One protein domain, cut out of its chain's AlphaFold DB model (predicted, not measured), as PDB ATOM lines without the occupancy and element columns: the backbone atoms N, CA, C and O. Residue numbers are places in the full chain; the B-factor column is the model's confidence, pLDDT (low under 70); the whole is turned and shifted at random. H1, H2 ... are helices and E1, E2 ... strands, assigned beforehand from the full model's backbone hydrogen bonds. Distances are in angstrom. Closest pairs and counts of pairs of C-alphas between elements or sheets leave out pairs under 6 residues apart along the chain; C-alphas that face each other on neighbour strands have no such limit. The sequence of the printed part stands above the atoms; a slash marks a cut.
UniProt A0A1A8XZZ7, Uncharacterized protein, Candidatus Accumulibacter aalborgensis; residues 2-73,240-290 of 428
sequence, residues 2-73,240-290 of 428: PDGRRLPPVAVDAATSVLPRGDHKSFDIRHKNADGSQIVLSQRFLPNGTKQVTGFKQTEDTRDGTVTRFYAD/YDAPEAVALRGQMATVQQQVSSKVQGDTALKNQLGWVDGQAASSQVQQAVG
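Overview. This is residues 2 to 73 and 240 to 290 of the 428 residues of an uncharacterized protein of Candidatus Accumulibacter aalborgensis (UniProt A0A1A8XZZ7). A twisted wall of five strands is crossed on one face by one long helix, H1, in two layers; short H2 follows at H1's end near E1, and H3 lies near E4. The strands form a meander, each the antiparallel neighbour of the one before, in sheet order E1 - E2 - E3 - E4 - E5. The printed part has 123 residues, with five named strands and then three named helices, class mixed. It is compact, with a radius of gyration of the C-alphas of 15.1 A and spans of 40 by 36 by 35 A.

Arrangement. Residues 10 to 11 pair antiparallel with residues 17 to 18 of E1, residues 16 to 20. Antiparallel hairpins follow, with these N and O atoms within hydrogen-bond range: E1 and E2, residues 27 to 32, N 17 and O 30, 2.9 A; E2 and E3, residues 38 to 45, N 29 and O 41, 2.8 A; E3 and E4, residues 51 to 61, N 42 and O 54, 2.8 A; E4 and E5, residues 66 to 71, N 59 and O 68, 2.8 A. H1, residues 243 to 265, is on the sheet at a height of 8.9 A and runs across the strands, at 72 degrees to E3 on the local plane; their closest C-alphas, of Leu 41 and Met 252, are 6.8 A apart. H2, residues 267 to 273, touches H1 only at the corner by their link, with closest C-alphas Val 263 and Lys 270 at 5.2 A, at a steep tilt of 50 degrees, opposite ways. H2 only grazes the sheet, as does H3, residues 283 to 288, which is apart from H1 and H2. Every O i to N i+4 pair in H1, H2 and H3 is within hydrogen-bond range.

Along the chain. E1 begins at C-alpha 16, (28.394, 79.080, -15.605). E4 is 33.3 A long, H1 33.2 A and E3 23.3 A. H3 ends at C-alpha 288, (55.297, 92.085, -19.387).

Size, cuts and confidence. The farthest C-alphas, of Asn 48 and Arg 63, are 45.2 A apart. Residues 74 to 239 are cut out, with C-alphas 73 and 240 4.4 A apart. Of the links printed whole, none is long. Low-confidence residues, under 70, are 2 to 7, 22 to 24, 47 to 49, 240 to 241 and 275 to 290.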
ATOM      1  N   PRO A   2      28.591 106.582  -3.102       33.44
ATOM      2  CA  PRO A   2      27.463 105.762  -2.663       33.44
ATOM      3  C   PRO A   2      27.726 104.276  -2.944       33.44
ATOM      4  O   PRO A   2      28.419 103.947  -3.904       33.44
ATOM      5  N   ASP A   3      27.195 103.415  -2.073       33.72
ATOM      6  CA  ASP A   3      27.340 101.954  -2.059       33.72
ATOM      7  C   ASP A   3      27.381 101.312  -3.451       33.72
ATOM      8  O   ASP A   3      26.426 101.396  -4.230       33.72
ATOM      9  N   GLY A   4      28.477 100.603  -3.735       39.50
ATOM     10  CA  GLY A   4      28.614  99.745  -4.904       39.50
ATOM     11  C   GLY A   4      27.624  98.587  -4.834       39.50
ATOM     12  O   GLY A   4      27.956  97.506  -4.345       39.50
ATOM     13  N   ARG A   5      26.398  98.799  -5.324       42.62
ATOM     14  CA  ARG A   5      25.424  97.727  -5.554       42.62
ATOM     15  C   ARG A   5      26.057  96.699  -6.489       42.62
ATOM     16  O   ARG A   5      26.133  96.912  -7.696       42.62
ATOM     17  N   ARG A   6      26.516  95.579  -5.924       54.00
ATOM     18  CA  ARG A   6      26.868  94.384  -6.694       54.00
ATOM     19  C   ARG A   6      25.610  93.925  -7.421       54.00
ATOM     20  O   ARG A   6      24.599  93.645  -6.777       54.00
ATOM     21  N   LEU A   7      25.666  93.894  -8.748       67.81
ATOM     22  CA  LEU A   7      24.589  93.338  -9.555       67.81
ATOM     23  C   LEU A   7      24.477  91.833  -9.262       67.81
ATOM     24  O   LEU A   7      25.496  91.187  -8.986       67.81
ATOM     25  N   PRO A   8      23.257  91.269  -9.256       78.62
ATOM     26  CA  PRO A   8      23.081  89.851  -8.997       78.62
ATOM     27  C   PRO A   8      23.767  89.014 -10.094       78.62
ATOM     28  O   PRO A   8      23.829  89.451 -11.246       78.62
ATOM     29  N   PRO A   9      24.273  87.813  -9.759       85.75
ATOM     30  CA  PRO A   9      24.815  86.901 -10.755       85.75
ATOM     31  C   PRO A   9      23.744  86.515 -11.779       85.75
ATOM     32  O   PRO A   9      22.626  86.158 -11.411       85.75
ATOM     33  N   VAL A  10      24.114  86.530 -13.056       88.94
ATOM     34  CA  VAL A  10      23.288  86.073 -14.175       88.94
ATOM     35  C   VAL A  10      23.757  84.681 -14.581       88.94
ATOM     36  O   VAL A  10      24.910  84.496 -14.971       88.94
ATOM     37  N   ALA A  11      22.882  83.683 -14.470       92.25
ATOM     38  CA  ALA A  11      23.189  82.327 -14.913       92.25
ATOM     39  C   ALA A  11      23.181  82.260 -16.447       92.25
ATOM     40  O   ALA A  11      22.189  82.610 -17.079       92.25
ATOM     41  N   VAL A  12      24.286  81.802 -17.032       90.38
ATOM     42  CA  VAL A  12      24.407  81.545 -18.477       90.38
ATOM     43  C   VAL A  12      24.089  80.079 -18.780       90.38
ATOM     44  O   VAL A  12      23.537  79.756 -19.828       90.38
ATOM     45  N   ASP A  13      24.417  79.183 -17.846       91.62
ATOM     46  CA  ASP A  13      23.969  77.793 -17.808       91.62
ATOM     47  C   ASP A  13      24.105  77.207 -16.392       91.62
ATOM     48  O   ASP A  13      24.408  77.922 -15.440       91.62
ATOM     49  N   ALA A  14      23.872  75.899 -16.248       91.31
ATOM     50  CA  ALA A  14      23.938  75.205 -14.961       91.31
ATOM     51  C   ALA A  14      25.328  75.244 -14.295       91.31
ATOM     52  O   ALA A  14      25.419  75.127 -13.074       91.31
ATOM     53  N   ALA A  15      26.401  75.392 -15.075       93.38
ATOM     54  CA  ALA A  15      27.778  75.414 -14.590       93.38
ATOM     55  C   ALA A  15      28.383  76.827 -14.577       93.38
ATOM     56  O   ALA A  15      29.398  77.040 -13.912       93.38
ATOM     57  N   THR A  16      27.782  77.787 -15.287       94.12
ATOM     58  CA  THR A  16      28.394  79.080 -15.605       94.12
ATOM     59  C   THR A  16      27.493  80.249 -15.243       94.12
ATOM     60  O   THR A  16      26.335  80.331 -15.655       94.12
ATOM     61  N   SER A  17      28.057  81.216 -14.525       93.31
ATOM     62  CA  SER A  17      27.399  82.482 -14.196       93.31
ATOM     63  C   SER A  17      28.311  83.666 -14.486       93.31
ATOM     64  O   SER A  17      29.536  83.550 -14.421       93.31
ATOM     65  N   VAL A  18      27.708  84.806 -14.801       89.81
ATOM     66  CA  VAL A  18      28.392  86.076 -15.044       89.81
ATOM     67  C   VAL A  18      27.934  87.076 -13.995       89.81
ATOM     68  O   VAL A  18      26.739  87.252 -13.769       89.81
ATOM     69  N   LEU A  19      28.886  87.722 -13.337       88.19
ATOM     70  CA  LEU A  19      28.661  88.776 -12.360       88.19
ATOM     71  C   LEU A  19      29.107  90.099 -12.993       88.19
ATOM     72  O   LEU A  19      30.312  90.352 -13.071       88.19
ATOM     73  N   PRO A  20      28.175  90.944 -13.457       80.56
ATOM     74  CA  PRO A  20      28.531  92.254 -13.978       80.56
ATOM     75  C   PRO A  20      29.034  93.157 -12.850       80.56
ATOM     76  O   PRO A  20      28.524  93.125 -11.724       80.56
ATOM     77  N   ARG A  21      30.021  93.999 -13.154       77.56
ATOM     78  CA  ARG A  21      30.499  95.047 -12.244       77.56
ATOM     79  C   ARG A  21      29.749  96.356 -12.501       77.56
ATOM     80  O   ARG A  21      29.071  96.518 -13.511       77.56
ATOM     81  N   GLY A  22      29.845  97.293 -11.554       66.69
ATOM     82  CA  GLY A  22      29.063  98.539 -11.564       66.69
ATOM     83  C   GLY A  22      29.340  99.485 -12.741       66.69
ATOM     84  O   GLY A  22      28.569 100.411 -12.961       66.69
ATOM     85  N   ASP A  23      30.406  99.257 -13.511       67.19
ATOM     86  CA  ASP A  23      30.734 100.000 -14.735       67.19
ATOM     87  C   ASP A  23      30.052  99.432 -15.996       67.19
ATOM     88  O   ASP A  23      30.198 100.006 -17.077       67.19
ATOM     89  N   HIS A  24      29.331  98.307 -15.871       65.31
ATOM     90  CA  HIS A  24      28.651  97.560 -16.939       65.31
ATOM     91  C   HIS A  24      29.542  97.121 -18.117       65.31
ATOM     92  O   HIS A  24      29.041  96.598 -19.111       65.31
ATOM     93  N   LYS A  25      30.859  97.319 -18.018       72.06
ATOM     94  CA  LYS A  25      31.861  96.937 -19.028       72.06
ATOM     95  C   LYS A  25      32.797  95.849 -18.513       72.06
ATOM     96  O   LYS A  25      33.378  95.112 -19.309       72.06
ATOM     97  N   SER A  26      32.924  95.747 -17.196       78.00
ATOM     98  CA  SER A  26      33.717  94.739 -16.512       78.00
ATOM     99  C   SER A  26      32.802  93.668 -15.917       78.00
ATOM    100  O   SER A  26      31.679  93.947 -15.487       78.00
ATOM    101  N   PHE A  27      33.265  92.425 -15.890       83.38
ATOM    102  CA  PHE A  27      32.492  91.301 -15.362       83.38
ATOM    103  C   PHE A  27      33.401  90.189 -14.849       83.38
ATOM    104  O   PHE A  27      34.538  90.039 -15.302       83.38
ATOM    105  N   ASP A  28      32.856  89.378 -13.945       87.50
ATOM    106  CA  ASP A  28      33.462  88.127 -13.504       87.50
ATOM    107  C   ASP A  28      32.659  86.940 -14.036       87.50
ATOM    108  O   ASP A  28      31.464  86.822 -13.768       87.50
ATOM    109  N   ILE A  29      33.302  86.031 -14.763       90.00
ATOM    110  CA  ILE A  29      32.722  84.743 -15.145       90.00
ATOM    111  C   ILE A  29      33.133  83.707 -14.105       90.00
ATOM    112  O   ILE A  29      34.316  83.560 -13.800       90.00
ATOM    113  N   ARG A  30      32.164  82.960 -13.581       93.81
ATOM    114  CA  ARG A  30      32.391  81.813 -12.699       93.81
ATOM    115  C   ARG A  30      31.895  80.554 -13.385       93.81
ATOM    116  O   ARG A  30      30.707  80.470 -13.688       93.81
ATOM    117  N   HIS A  31      32.780  79.588 -13.580       95.12
ATOM    118  CA  HIS A  31      32.484  78.305 -14.211       95.12
ATOM    119  C   HIS A  31      32.870  77.150 -13.285       95.12
ATOM    120  O   HIS A  31      33.985  77.127 -12.769       95.12
ATOM    121  N   LYS A  32      31.968  76.193 -13.066       96.06
ATOM    122  CA  LYS A  32      32.232  74.989 -12.271       96.06
ATOM    123  C   LYS A  32      32.554  73.811 -13.189       96.06
ATOM    124  O   LYS A  32      31.714  73.390 -13.979       96.06
ATOM    125  N   ASN A  33      33.753  73.262 -13.043       93.56
ATOM    126  CA  ASN A  33      34.204  72.086 -13.773       93.56
ATOM    127  C   ASN A  33      33.569  70.803 -13.212       93.56
ATOM    128  O   ASN A  33      33.149  70.734 -12.054       93.56
ATOM    129  N   ALA A  34      33.563  69.749 -14.032       91.50
ATOM    130  CA  ALA A  34      33.056  68.433 -13.643       91.50
ATOM    131  C   ALA A  34      33.868  67.774 -12.510       91.50
ATOM    132  O   ALA A  34      33.308  67.011 -11.728       91.50
ATOM    133  N   ASP A  35      35.159  68.103 -12.389       91.06
ATOM    134  CA  ASP A  35      36.043  67.662 -11.296       91.06
ATOM    135  C   ASP A  35      35.748  68.371  -9.953       91.06
ATOM    136  O   ASP A  35      36.429  68.127  -8.962       91.06
ATOM    137  N   GLY A  36      34.747  69.260  -9.911       91.56
ATOM    138  CA  GLY A  36      34.361  70.035  -8.732       91.56
ATOM    139  C   GLY A  36      35.122  71.350  -8.562       91.56
ATOM    140  O   GLY A  36      34.691  72.188  -7.769       91.56
ATOM    141  N   SER A  37      36.194  71.573  -9.325       94.62
ATOM    142  CA  SER A  37      36.945  72.831  -9.303       94.62
ATOM    143  C   SER A  37      36.165  73.988  -9.933       94.62
ATOM    144  O   SER A  37      35.229  73.790 -10.710       94.62
ATOM    145  N   GLN A  38      36.557  75.219  -9.616       95.81
ATOM    146  CA  GLN A  38      35.917  76.429 -10.126       95.81
ATOM    147  C   GLN A  38      36.921  77.312 -10.860       95.81
ATOM    148  O   GLN A  38      37.947  77.679 -10.304       95.81
ATOM    149  N   ILE A  39      36.612  77.712 -12.087       94.12
ATOM    150  CA  ILE A  39      37.346  78.752 -12.808       94.12
ATOM    151  C   ILE A  39      36.654  80.088 -12.556       94.12
ATOM    152  O   ILE A  39      35.436  80.210 -12.715       94.12
ATOM    153  N   VAL A  40      37.437  81.094 -12.184       91.31
ATOM    154  CA  VAL A  40      37.000  82.485 -12.084       91.31
ATOM    155  C   VAL A  40      37.816  83.309 -13.066       91.31
ATOM    156  O   VAL A  40      39.043  83.309 -13.007       91.31
ATOM    157  N   LEU A  41      37.137  84.010 -13.966       88.69
ATOM    158  CA  LEU A  41      37.739  84.901 -14.953       88.69
ATOM    159  C   LEU A  41      37.229  86.315 -14.713       88.69
ATOM    160  O   LEU A  41      36.025  86.529 -14.681       88.69
ATOM    161  N   SER A  42      38.138  87.268 -14.562       84.69
ATOM    162  CA  SER A  42      37.833  88.681 -14.365       84.69
ATOM    163  C   SER A  42      38.257  89.447 -15.607       84.69
ATOM    164  O   SER A  42      39.437  89.459 -15.965       84.69
ATOM    165  N   GLN A  43      37.308  90.116 -16.249       82.25
ATOM    166  CA  GLN A  43      37.572  91.041 -17.342       82.25
ATOM    167  C   GLN A  43      37.355  92.471 -16.856       82.25
ATOM    168  O   GLN A  43      36.264  92.807 -16.398       82.25
ATOM    169  N   ARG A  44      38.378  93.319 -17.007       77.75
ATOM    170  CA  ARG A  44      38.329  94.741 -16.649       77.75
ATOM    171  C   ARG A  44      38.783  95.645 -17.788       77.75
ATOM    172  O   ARG A  44      39.669  95.279 -18.558       77.75
ATOM    173  N   PHE A  45      38.200  96.837 -17.869       73.56
ATOM    174  CA  PHE A  45      38.705  97.914 -18.722       73.56
ATOM    175  C   PHE A  45      39.555  98.875 -17.894       73.56
ATOM    176  O   PHE A  45      39.104  99.426 -16.893       73.56
ATOM    177  N   LEU A  46      40.798  99.068 -18.318       70.56
ATOM    178  CA  LEU A  46      41.728 100.017 -17.724       70.56
ATOM    179  C   LEU A  46      41.360 101.461 -18.126       70.56
ATOM    180  O   LEU A  46      40.709 101.663 -19.155       70.56
ATOM    181  N   PRO A  47      41.805 102.490 -17.373       67.75
ATOM    182  CA  PRO A  47      41.502 103.895 -17.681       67.75
ATOM    183  C   PRO A  47      41.939 104.349 -19.081       67.75
ATOM    184  O   PRO A  47      41.334 105.245 -19.662       67.75
ATOM    185  N   ASN A  48      42.968 103.712 -19.642       69.12
ATOM    186  CA  ASN A  48      43.454 103.945 -21.005       69.12
ATOM    187  C   ASN A  48      42.607 103.238 -22.091       69.12
ATOM    188  O   ASN A  48      42.992 103.227 -23.257       69.12
ATOM    189  N   GLY A  49      41.493 102.604 -21.715       69.31
ATOM    190  CA  GLY A  49      40.615 101.848 -22.607       69.31
ATOM    191  C   GLY A  49      41.107 100.438 -22.941       69.31
ATOM    192  O   GLY A  49      40.407  99.707 -23.641       69.31
ATOM    193  N   THR A  50      42.280 100.024 -22.451       72.88
ATOM    194  CA  THR A  50      42.794  98.667 -22.669       72.88
ATOM    195  C   THR A  50      42.004  97.650 -21.848       72.88
ATOM    196  O   THR A  50      41.679  97.874 -20.685       72.88
ATOM    197  N   LYS A  51      41.713  96.502 -22.454       73.75
ATOM    198  CA  LYS A  51      41.057  95.368 -21.805       73.75
ATOM    199  C   LYS A  51      42.104  94.491 -21.122       73.75
ATOM    200  O   LYS A  51      43.061  94.061 -21.762       73.75
ATOM    201  N   GLN A  52      41.896  94.175 -19.851       75.94
ATOM    202  CA  GLN A  52      42.709  93.219 -19.110       75.94
ATOM    203  C   GLN A  52      41.850  92.039 -18.671       75.94
ATOM    204  O   GLN A  52      40.757  92.215 -18.134       75.94
ATOM    205  N   VAL A  53      42.366  90.833 -18.896       78.12
ATOM    206  CA  VAL A  53      41.739  89.590 -18.454       78.12
ATOM    207  C   VAL A  53      42.688  88.866 -17.519       78.12
ATOM    208  O   VAL A  53      43.847  88.625 -17.860       78.12
ATOM    209  N   THR A  54      42.184  88.537 -16.339       80.94
ATOM    210  CA  THR A  54      42.861  87.732 -15.325       80.94
ATOM    211  C   THR A  54      41.952  86.580 -14.918       80.94
ATOM    212  O   THR A  54      40.769  86.541 -15.264       80.94
ATOM    213  N   GLY A  55      42.490  85.604 -14.200       86.44
ATOM    214  CA  GLY A  55      41.670  84.526 -13.674       86.44
ATOM    215  C   GLY A  55      42.469  83.494 -12.910       86.44
ATOM    216  O   GLY A  55      43.703  83.507 -12.922       86.44
ATOM    217  N   PHE A  56      41.744  82.608 -12.243       91.69
ATOM    218  CA  PHE A  56      42.301  81.494 -11.495       91.69
ATOM    219  C   PHE A  56      41.389  80.270 -11.552       91.69
ATOM    220  O   PHE A  56      40.173  80.381 -11.725       91.69
ATOM    221  N   LYS A  57      41.986  79.095 -11.357       94.38
ATOM    222  CA  LYS A  57      41.299  77.854 -10.998       94.38
ATOM    223  C   LYS A  57      41.372  77.684  -9.482       94.38
ATOM    224  O   LYS A  57      42.462  77.702  -8.921       94.38
ATOM    225  N   GLN A  58      40.230  77.511  -8.831       96.06
ATOM    226  CA  GLN A  58      40.095  77.179  -7.420       96.06
ATOM    227  C   GLN A  58      39.770  75.694  -7.258       96.06
ATOM    228  O   GLN A  58      38.850  75.175  -7.894       96.06
ATOM    229  N   THR A  59      40.505  75.025  -6.384       96.12
ATOM    230  CA  THR A  59      40.275  73.644  -5.956       96.12
ATOM    231  C   THR A  59      40.159  73.606  -4.442       96.12
ATOM    232  O   THR A  59      40.936  74.260  -3.744       96.12
ATOM    233  N   GLU A  60      39.214  72.824  -3.937       95.12
ATOM    234  CA  GLU A  60      39.003  72.626  -2.505       95.12
ATOM    235  C   GLU A  60      39.356  71.180  -2.163       95.12
ATOM    236  O   GLU A  60      38.783  70.252  -2.737       95.12
ATOM    237  N   ASP A  61      40.307  70.988  -1.251       93.25
ATOM    238  CA  ASP A  61      40.596  69.681  -0.671       93.25
ATOM    239  C   ASP A  61      39.933  69.598   0.703       93.25
ATOM    240  O   ASP A  61      40.385  70.194   1.684       93.25
ATOM    241  N   THR A  62      38.835  68.849   0.777       88.50
ATOM    242  CA  THR A  62      38.080  68.669   2.020       88.50
ATOM    243  C   THR A  62      38.809  67.813   3.051       88.50
ATOM    244  O   THR A  62      38.462  67.890   4.228       88.50
ATOM    245  N   ARG A  63      39.772  66.970   2.644       89.00
ATOM    246  CA  ARG A  63      40.538  66.122   3.574       89.00
ATOM    247  C   ARG A  63      41.531  66.964   4.358       89.00
ATOM    248  O   ARG A  63      41.585  66.852   5.580       89.00
ATOM    249  N   ASP A  64      42.231  67.844   3.653       87.81
ATOM    250  CA  ASP A  64      43.249  68.713   4.244       87.81
ATOM    251  C   ASP A  64      42.671  70.059   4.716       87.81
ATOM    252  O   ASP A  64      43.341  70.829   5.405       87.81
ATOM    253  N   GLY A  65      41.413  70.356   4.366       92.25
ATOM    254  CA  GLY A  65      40.755  71.623   4.685       92.25
ATOM    255  C   GLY A  65      41.419  72.807   3.986       92.25
ATOM    256  O   GLY A  65      41.525  73.884   4.578       92.25
ATOM    257  N   THR A  66      41.908  72.599   2.760       96.06
ATOM    258  CA  THR A  66      42.642  73.617   2.003       96.06
ATOM    259  C   THR A  66      41.855  74.112   0.800       96.06
ATOM    260  O   THR A  66      41.156  73.361   0.120       96.06
ATOM    261  N   VAL A  67      42.002  75.402   0.510       96.69
ATOM    262  CA  VAL A  67      41.516  76.031  -0.719       96.69
ATOM    263  C   VAL A  67      42.727  76.527  -1.488       96.69
ATOM    264  O   VAL A  67      43.447  77.406  -1.020       96.69
ATOM    265  N   THR A  68      42.958  75.970  -2.672       95.75
ATOM    266  CA  THR A  68      44.067  76.365  -3.544       95.75
ATOM    267  C   THR A  68      43.536  77.110  -4.756       95.75
ATOM    268  O   THR A  68      42.650  76.623  -5.450       95.75
ATOM    269  N   ARG A  69      44.094  78.289  -5.023       94.62
ATOM    270  CA  ARG A  69      43.879  79.079  -6.233       94.62
ATOM    271  C   ARG A  69      45.158  79.102  -7.050       94.62
ATOM    272  O   ARG A  69      46.189  79.564  -6.567       94.62
ATOM    273  N   PHE A  70      45.073  78.631  -8.283       91.62
ATOM    274  CA  PHE A  70      46.143  78.685  -9.267       91.62
ATOM    275  C   PHE A  70      45.778  79.698 -10.352       91.62
ATOM    276  O   PHE A  70      44.708  79.596 -10.951       91.62
ATOM    277  N   TYR A  71      46.625  80.696 -10.571       88.25
ATOM    278  CA  TYR A  71      46.338  81.851 -11.416       88.25
ATOM    279  C   TYR A  71      46.853  81.649 -12.837       88.25
ATOM    280  O   TYR A  71      47.822  80.937 -13.085       88.25
ATOM    281  N   ALA A  72      46.204  82.317 -13.789       82.75
ATOM    282  CA  ALA A  72      46.497  82.219 -15.219       82.75
ATOM    283  C   ALA A  72      47.912  82.669 -15.616       82.75
ATOM    284  O   ALA A  72      48.329  82.458 -16.751       82.75
ATOM    285  N   ASP A  73      48.632  83.315 -14.709       75.69
ATOM    286  CA  ASP A  73      50.019  83.740 -14.857       75.69
ATOM    287  C   ASP A  73      50.995  82.886 -14.043       75.69
ATOM    288  O   ASP A  73      52.153  83.258 -13.941       75.69
ATOM    289  N   TYR A 240      54.739  82.606 -16.220       66.69
ATOM    290  CA  TYR A 240      53.618  82.674 -17.148       66.69
ATOM    291  C   TYR A 240      53.577  81.520 -18.152       66.69
ATOM    292  O   TYR A 240      52.494  81.074 -18.512       66.69
ATOM    293  N   ASP A 241      54.711  81.019 -18.613       69.94
ATOM    294  CA  ASP A 241      54.808  79.954 -19.611       69.94
ATOM    295  C   ASP A 241      54.724  78.544 -19.001       69.94
ATOM    296  O   ASP A 241      54.729  77.555 -19.738       69.94
ATOM    297  N   ALA A 242      54.594  78.428 -17.672       74.44
ATOM    298  CA  ALA A 242      54.422  77.150 -16.988       74.44
ATOM    299  C   ALA A 242      53.252  76.337 -17.599       74.44
ATOM    300  O   ALA A 242      52.184  76.906 -17.853       74.44
ATOM    301  N   PRO A 243      53.394  75.009 -17.806       81.44
ATOM    302  CA  PRO A 243      52.379  74.196 -18.488       81.44
ATOM    303  C   PRO A 243      50.978  74.305 -17.876       81.44
ATOM    304  O   PRO A 243      49.984  74.378 -18.597       81.44
ATOM    305  N   GLU A 244      50.894  74.370 -16.547       81.81
ATOM    306  CA  GLU A 244      49.638  74.543 -15.817       81.81
ATOM    307  C   GLU A 244      48.997  75.913 -16.102       81.81
ATOM    308  O   GLU A 244      47.785  75.995 -16.317       81.81
ATOM    309  N   ALA A 245      49.799  76.985 -16.174       81.81
ATOM    310  CA  ALA A 245      49.339  78.342 -16.483       81.81
ATOM    311  C   ALA A 245      48.841  78.442 -17.928       81.81
ATOM    312  O   ALA A 245      47.766  78.990 -18.187       81.81
ATOM    313  N   VAL A 246      49.576  77.840 -18.868       82.88
ATOM    314  CA  VAL A 246      49.167  77.719 -20.275       82.88
ATOM    315  C   VAL A 246      47.851  76.946 -20.393       82.88
ATOM    316  O   VAL A 246      46.924  77.410 -21.064       82.88
ATOM    317  N   ALA A 247      47.730  75.805 -19.709       87.25
ATOM    318  CA  ALA A 247      46.516  74.993 -19.713       87.25
ATOM    319  C   ALA A 247      45.314  75.752 -19.133       87.25
ATOM    320  O   ALA A 247      44.227  75.729 -19.720       87.25
ATOM    321  N   LEU A 248      45.502  76.474 -18.024       88.75
ATOM    322  CA  LEU A 248      44.457  77.303 -17.430       88.75
ATOM    323  C   LEU A 248      44.012  78.420 -18.381       88.75
ATOM    324  O   LEU A 248      42.811  78.615 -18.563       88.75
ATOM    325  N   ARG A 249      44.944  79.108 -19.052       87.62
ATOM    326  CA  ARG A 249      44.592  80.113 -20.069       87.62
ATOM    327  C   ARG A 249      43.780  79.512 -21.218       87.62
ATOM    328  O   ARG A 249      42.827  80.141 -21.674       87.62
ATOM    329  N   GLY A 250      44.094  78.288 -21.645       87.38
ATOM    330  CA  GLY A 250      43.293  77.553 -22.631       87.38
ATOM    331  C   GLY A 250      41.860  77.267 -22.156       87.38
ATOM    332  O   GLY A 250      40.898  77.482 -22.899       87.38
ATOM    333  N   GLN A 251      41.693  76.845 -20.898       90.06
ATOM    334  CA  GLN A 251      40.368  76.629 -20.296       90.06
ATOM    335  C   GLN A 251      39.584  77.940 -20.171       90.06
ATOM    336  O   GLN A 251      38.414  78.002 -20.538       90.06
ATOM    337  N   MET A 252      40.243  79.008 -19.723       88.94
ATOM    338  CA  MET A 252      39.671  80.351 -19.630       88.94
ATOM    339  C   MET A 252      39.165  80.862 -20.980       88.94
ATOM    340  O   MET A 252      38.030  81.328 -21.063       88.94
ATOM    341  N   ALA A 253      39.964  80.720 -22.042       86.94
ATOM    342  CA  ALA A 253      39.557  81.088 -23.395       86.94
ATOM    343  C   ALA A 253      38.328  80.285 -23.858       86.94
ATOM    344  O   ALA A 253      37.404  80.844 -24.446       86.94
ATOM    345  N   THR A 254      38.277  78.991 -23.527       89.50
ATOM    346  CA  THR A 254      37.125  78.128 -23.832       89.50
ATOM    347  C   THR A 254      35.861  78.600 -23.108       89.50
ATOM    348  O   THR A 254      34.820  78.771 -23.743       89.50
ATOM    349  N   VAL A 255      35.948  78.870 -21.801       89.75
ATOM    350  CA  VAL A 255      34.827  79.377 -20.990       89.75
ATOM    351  C   VAL A 255      34.343  80.731 -21.515       89.75
ATOM    352  O   VAL A 255      33.142  80.938 -21.690       89.75
ATOM    353  N   GLN A 256      35.262  81.643 -21.830       87.44
ATOM    354  CA  GLN A 256      34.927  82.957 -22.373       87.44
ATOM    355  C   GLN A 256      34.209  82.853 -23.726       87.44
ATOM    356  O   GLN A 256      33.203  83.535 -23.942       87.44
ATOM    357  N   GLN A 257      34.670  81.970 -24.615       87.44
ATOM    358  CA  GLN A 257      34.029  81.740 -25.909       87.44
ATOM    359  C   GLN A 257      32.629  81.126 -25.756       87.44
ATOM    360  O   GLN A 257      31.698  81.534 -26.451       87.44
ATOM    361  N   GLN A 258      32.455  80.181 -24.827       88.88
ATOM    362  CA  GLN A 258      31.154  79.573 -24.527       88.88
ATOM    363  C   GLN A 258      30.148  80.605 -24.009       88.88
ATOM    364  O   GLN A 258      29.021  80.658 -24.507       88.88
ATOM    365  N   VAL A 259      30.553  81.453 -23.058       89.31
ATOM    366  CA  VAL A 259      29.696  82.533 -22.547       89.31
ATOM    367  C   VAL A 259      29.340  83.511 -23.659       89.31
ATOM    368  O   VAL A 259      28.167  83.824 -23.836       89.31
ATOM    369  N   SER A 260      30.324  83.946 -24.447       86.69
ATOM    370  CA  SER A 260      30.098  84.896 -25.543       86.69
ATOM    371  C   SER A 260      29.103  84.349 -26.570       86.69
ATOM    372  O   SER A 260      28.175  85.052 -26.962       86.69
ATOM    373  N   SER A 261      29.237  83.073 -26.946       87.56
ATOM    374  CA  SER A 261      28.309  82.389 -27.856       87.56
ATOM    375  C   SER A 261      26.883  82.326 -27.289       87.56
ATOM    376  O   SER A 261      25.925  82.682 -27.976       87.56
ATOM    377  N   LYS A 262      26.725  81.964 -26.008       88.06
ATOM    378  CA  LYS A 262      25.405  81.887 -25.356       88.06
ATOM    379  C   LYS A 262      24.736  83.248 -25.210       88.06
ATOM    380  O   LYS A 262      23.554  83.372 -25.509       88.06
ATOM    381  N   VAL A 263      25.487  84.274 -24.815       87.06
ATOM    382  CA  VAL A 263      24.971  85.647 -24.709       87.06
ATOM    383  C   VAL A 263      24.573  86.194 -26.081       87.06
ATOM    384  O   VAL A 263      23.585  86.911 -26.187       87.06
ATOM    385  N   GLN A 264      25.294  85.848 -27.151       84.94
ATOM    386  CA  GLN A 264      24.914  86.246 -28.512       84.94
ATOM    387  C   GLN A 264      23.658  85.524 -29.015       84.94
ATOM    388  O   GLN A 264      22.858  86.137 -29.724       84.94
ATOM    389  N   GLY A 265      23.484  84.250 -28.653       86.75
ATOM    390  CA  GLY A 265      22.330  83.438 -29.039       86.75
ATOM    391  C   GLY A 265      21.045  83.717 -28.250       86.75
ATOM    392  O   GLY A 265      19.968  83.358 -28.720       86.75
ATOM    393  N   ASP A 266      21.130  84.368 -27.086       87.31
ATOM    394  CA  ASP A 266      19.993  84.639 -26.200       87.31
ATOM    395  C   ASP A 266      19.777  86.151 -26.004       87.31
ATOM    396  O   ASP A 266      20.585  86.865 -25.408       87.31
ATOM    397  N   THR A 267      18.632  86.645 -26.482       84.81
ATOM    398  CA  THR A 267      18.289  88.076 -26.411       84.81
ATOM    399  C   THR A 267      18.055  88.554 -24.973       84.81
ATOM    400  O   THR A 267      18.366  89.702 -24.657       84.81
ATOM    401  N   ALA A 268      17.546  87.700 -24.080       84.25
ATOM    402  CA  ALA A 268      17.352  88.046 -22.675       84.25
ATOM    403  C   ALA A 268      18.700  88.181 -21.954       84.25
ATOM    404  O   ALA A 268      18.920  89.178 -21.263       84.25
ATOM    405  N   LEU A 269      19.630  87.247 -22.184       83.94
ATOM    406  CA  LEU A 269      20.994  87.348 -21.648       83.94
ATOM    407  C   LEU A 269      21.731  88.562 -22.213       83.94
ATOM    408  O   LEU A 269      22.373  89.289 -21.457       83.94
ATOM    409  N   LYS A 270      21.591  88.841 -23.513       82.81
ATOM    410  CA  LYS A 270      22.160  90.038 -24.147       82.81
ATOM    411  C   LYS A 270      21.640  91.333 -23.524       82.81
ATOM    412  O   LYS A 270      22.414  92.264 -23.317       82.81
ATOM    413  N   ASN A 271      20.353  91.393 -23.185       80.81
ATOM    414  CA  ASN A 271      19.764  92.555 -22.517       80.81
ATOM    415  C   ASN A 271      20.253  92.713 -21.065       80.81
ATOM    416  O   ASN A 271      20.332  93.835 -20.574       80.81
ATOM    417  N   GLN A 272      20.583  91.614 -20.380       78.06
ATOM    418  CA  GLN A 272      21.043  91.629 -18.985       78.06
ATOM    419  C   GLN A 272      22.547  91.884 -18.837       78.06
ATOM    420  O   GLN A 272      22.963  92.596 -17.926       78.06
ATOM    421  N   LEU A 273      23.361  91.291 -19.711       75.50
ATOM    422  CA  LEU A 273      24.825  91.317 -19.634       75.50
ATOM    423  C   LEU A 273      25.466  92.313 -20.603       75.50
ATOM    424  O   LEU A 273      26.647  92.622 -20.467       75.50
ATOM    425  N   GLY A 274      24.710  92.815 -21.580       73.62
ATOM    426  CA  GLY A 274      25.266  93.591 -22.679       73.62
ATOM    427  C   GLY A 274      26.125  92.723 -23.602       73.62
ATOM    428  O   GLY A 274      25.817  91.560 -23.867       73.62
ATOM    429  N   TRP A 275      27.202  93.305 -24.133       63.81
ATOM    430  CA  TRP A 275      28.141  92.585 -24.989       63.81
ATOM    431  C   TRP A 275      29.265  91.964 -24.157       63.81
ATOM    432  O   TRP A 275      30.075  92.673 -23.562       63.81
ATOM    433  N   VAL A 276      29.329  90.631 -24.150       63.91
ATOM    434  CA  VAL A 276      30.473  89.879 -23.630       63.91
ATOM    435  C   VAL A 276      31.411  89.602 -24.799       63.91
ATOM    436  O   VAL A 276      31.084  88.851 -25.715       63.91
ATOM    437  N   ASP A 277      32.559  90.267 -24.786       62.97
ATOM    438  CA  ASP A 277      33.573  90.123 -25.822       62.97
ATOM    439  C   ASP A 277      34.353  88.809 -25.671       62.97
ATOM    440  O   ASP A 277      35.084  88.631 -24.690       62.97
ATOM    441  N   GLY A 278      34.242  87.932 -26.670       51.47
ATOM    442  CA  GLY A 278      34.915  86.633 -26.728       51.47
ATOM    443  C   GLY A 278      36.391  86.681 -27.124       51.47
ATOM    444  O   GLY A 278      37.089  85.683 -26.962       51.47
ATOM    445  N   GLN A 279      36.900  87.818 -27.609       49.19
ATOM    446  CA  GLN A 279      38.304  87.956 -27.992       49.19
ATOM    447  C   GLN A 279      39.063  88.726 -26.910       49.19
ATOM    448  O   GLN A 279      38.998  89.947 -26.796       49.19
ATOM    449  N   ALA A 280      39.786  88.015 -26.052       45.94
ATOM    450  CA  ALA A 280      40.725  88.628 -25.121       45.94
ATOM    451  C   ALA A 280      42.144  88.168 -25.444       45.94
ATOM    452  O   ALA A 280      42.620  87.167 -24.920       45.94
ATOM    453  N   ALA A 281      42.840  88.922 -26.294       43.72
ATOM    454  CA  ALA A 281      44.293  88.891 -26.275       43.72
ATOM    455  C   ALA A 281      44.746  89.791 -25.118       43.72
ATOM    456  O   ALA A 281      44.652  91.016 -25.203       43.72
ATOM    457  N   SER A 282      45.199  89.192 -24.018       46.09
ATOM    458  CA  SER A 282      45.835  89.868 -22.881       46.09
ATOM    459  C   SER A 282      47.253  90.333 -23.250       46.09
ATOM    460  O   SER A 282      48.228  90.021 -22.567       46.09
ATOM    461  N   SER A 283      47.378  91.076 -24.350       38.16
ATOM    462  CA  SER A 283      48.653  91.427 -24.988       38.16
ATOM    463  C   SER A 283      49.649  92.104 -24.039       38.16
ATOM    464  O   SER A 283      50.850  91.883 -24.166       38.16
ATOM    465  N   GLN A 284      49.174  92.840 -23.027       42.06
ATOM    466  CA  GLN A 284      50.035  93.434 -21.996       42.06
ATOM    467  C   GLN A 284      50.559  92.424 -20.960       42.06
ATOM    468  O   GLN A 284      51.713  92.536 -20.558       42.06
ATOM    469  N   VAL A 285      49.774  91.407 -20.575       42.88
ATOM    470  CA  VAL A 285      50.237  90.334 -19.668       42.88
ATOM    471  C   VAL A 285      51.279  89.461 -20.379       42.88
ATOM    472  O   VAL A 285      52.277  89.084 -19.783       42.88
ATOM    473  N   GLN A 286      51.108  89.212 -21.681       38.62
ATOM    474  CA  GLN A 286      52.070  88.454 -22.494       38.62
ATOM    475  C   GLN A 286      53.397  89.197 -22.721       38.62
ATOM    476  O   GLN A 286      54.449  88.566 -22.740       38.62
ATOM    477  N   GLN A 287      53.375  90.525 -22.884       35.03
ATOM    478  CA  GLN A 287      54.590  91.320 -23.110       35.03
ATOM    479  C   GLN A 287      55.371  91.633 -21.822       35.03
ATOM    480  O   GLN A 287      56.596  91.738 -21.872       35.03
ATOM    481  N   ALA A 288      54.688  91.759 -20.679       40.47
ATOM    482  CA  ALA A 288      55.297  92.085 -19.387       40.47
ATOM    483  C   ALA A 288      56.052  90.915 -18.736       40.47
ATOM    484  O   ALA A 288      57.001  91.142 -17.988       40.47
ATOM    485  N   VAL A 289      55.660  89.666 -19.012       44.12
ATOM    486  CA  VAL A 289      56.287  88.502 -18.365       44.12
ATOM    487  C   VAL A 289      57.603  88.085 -19.041       44.12
ATOM    488  O   VAL A 289      58.432  87.427 -18.422       44.12
ATOM    489  N   GLY A 290      57.846  88.516 -20.282       38.56
ATOM    490  CA  GLY A 290      59.045  88.133 -21.035       38.56
ATOM    491  C   GLY A 290      60.298  88.978 -20.779       38.56
ATOM    492  O   GLY A 290      61.391  88.513 -21.077       38.56
TER     493      GLY A 290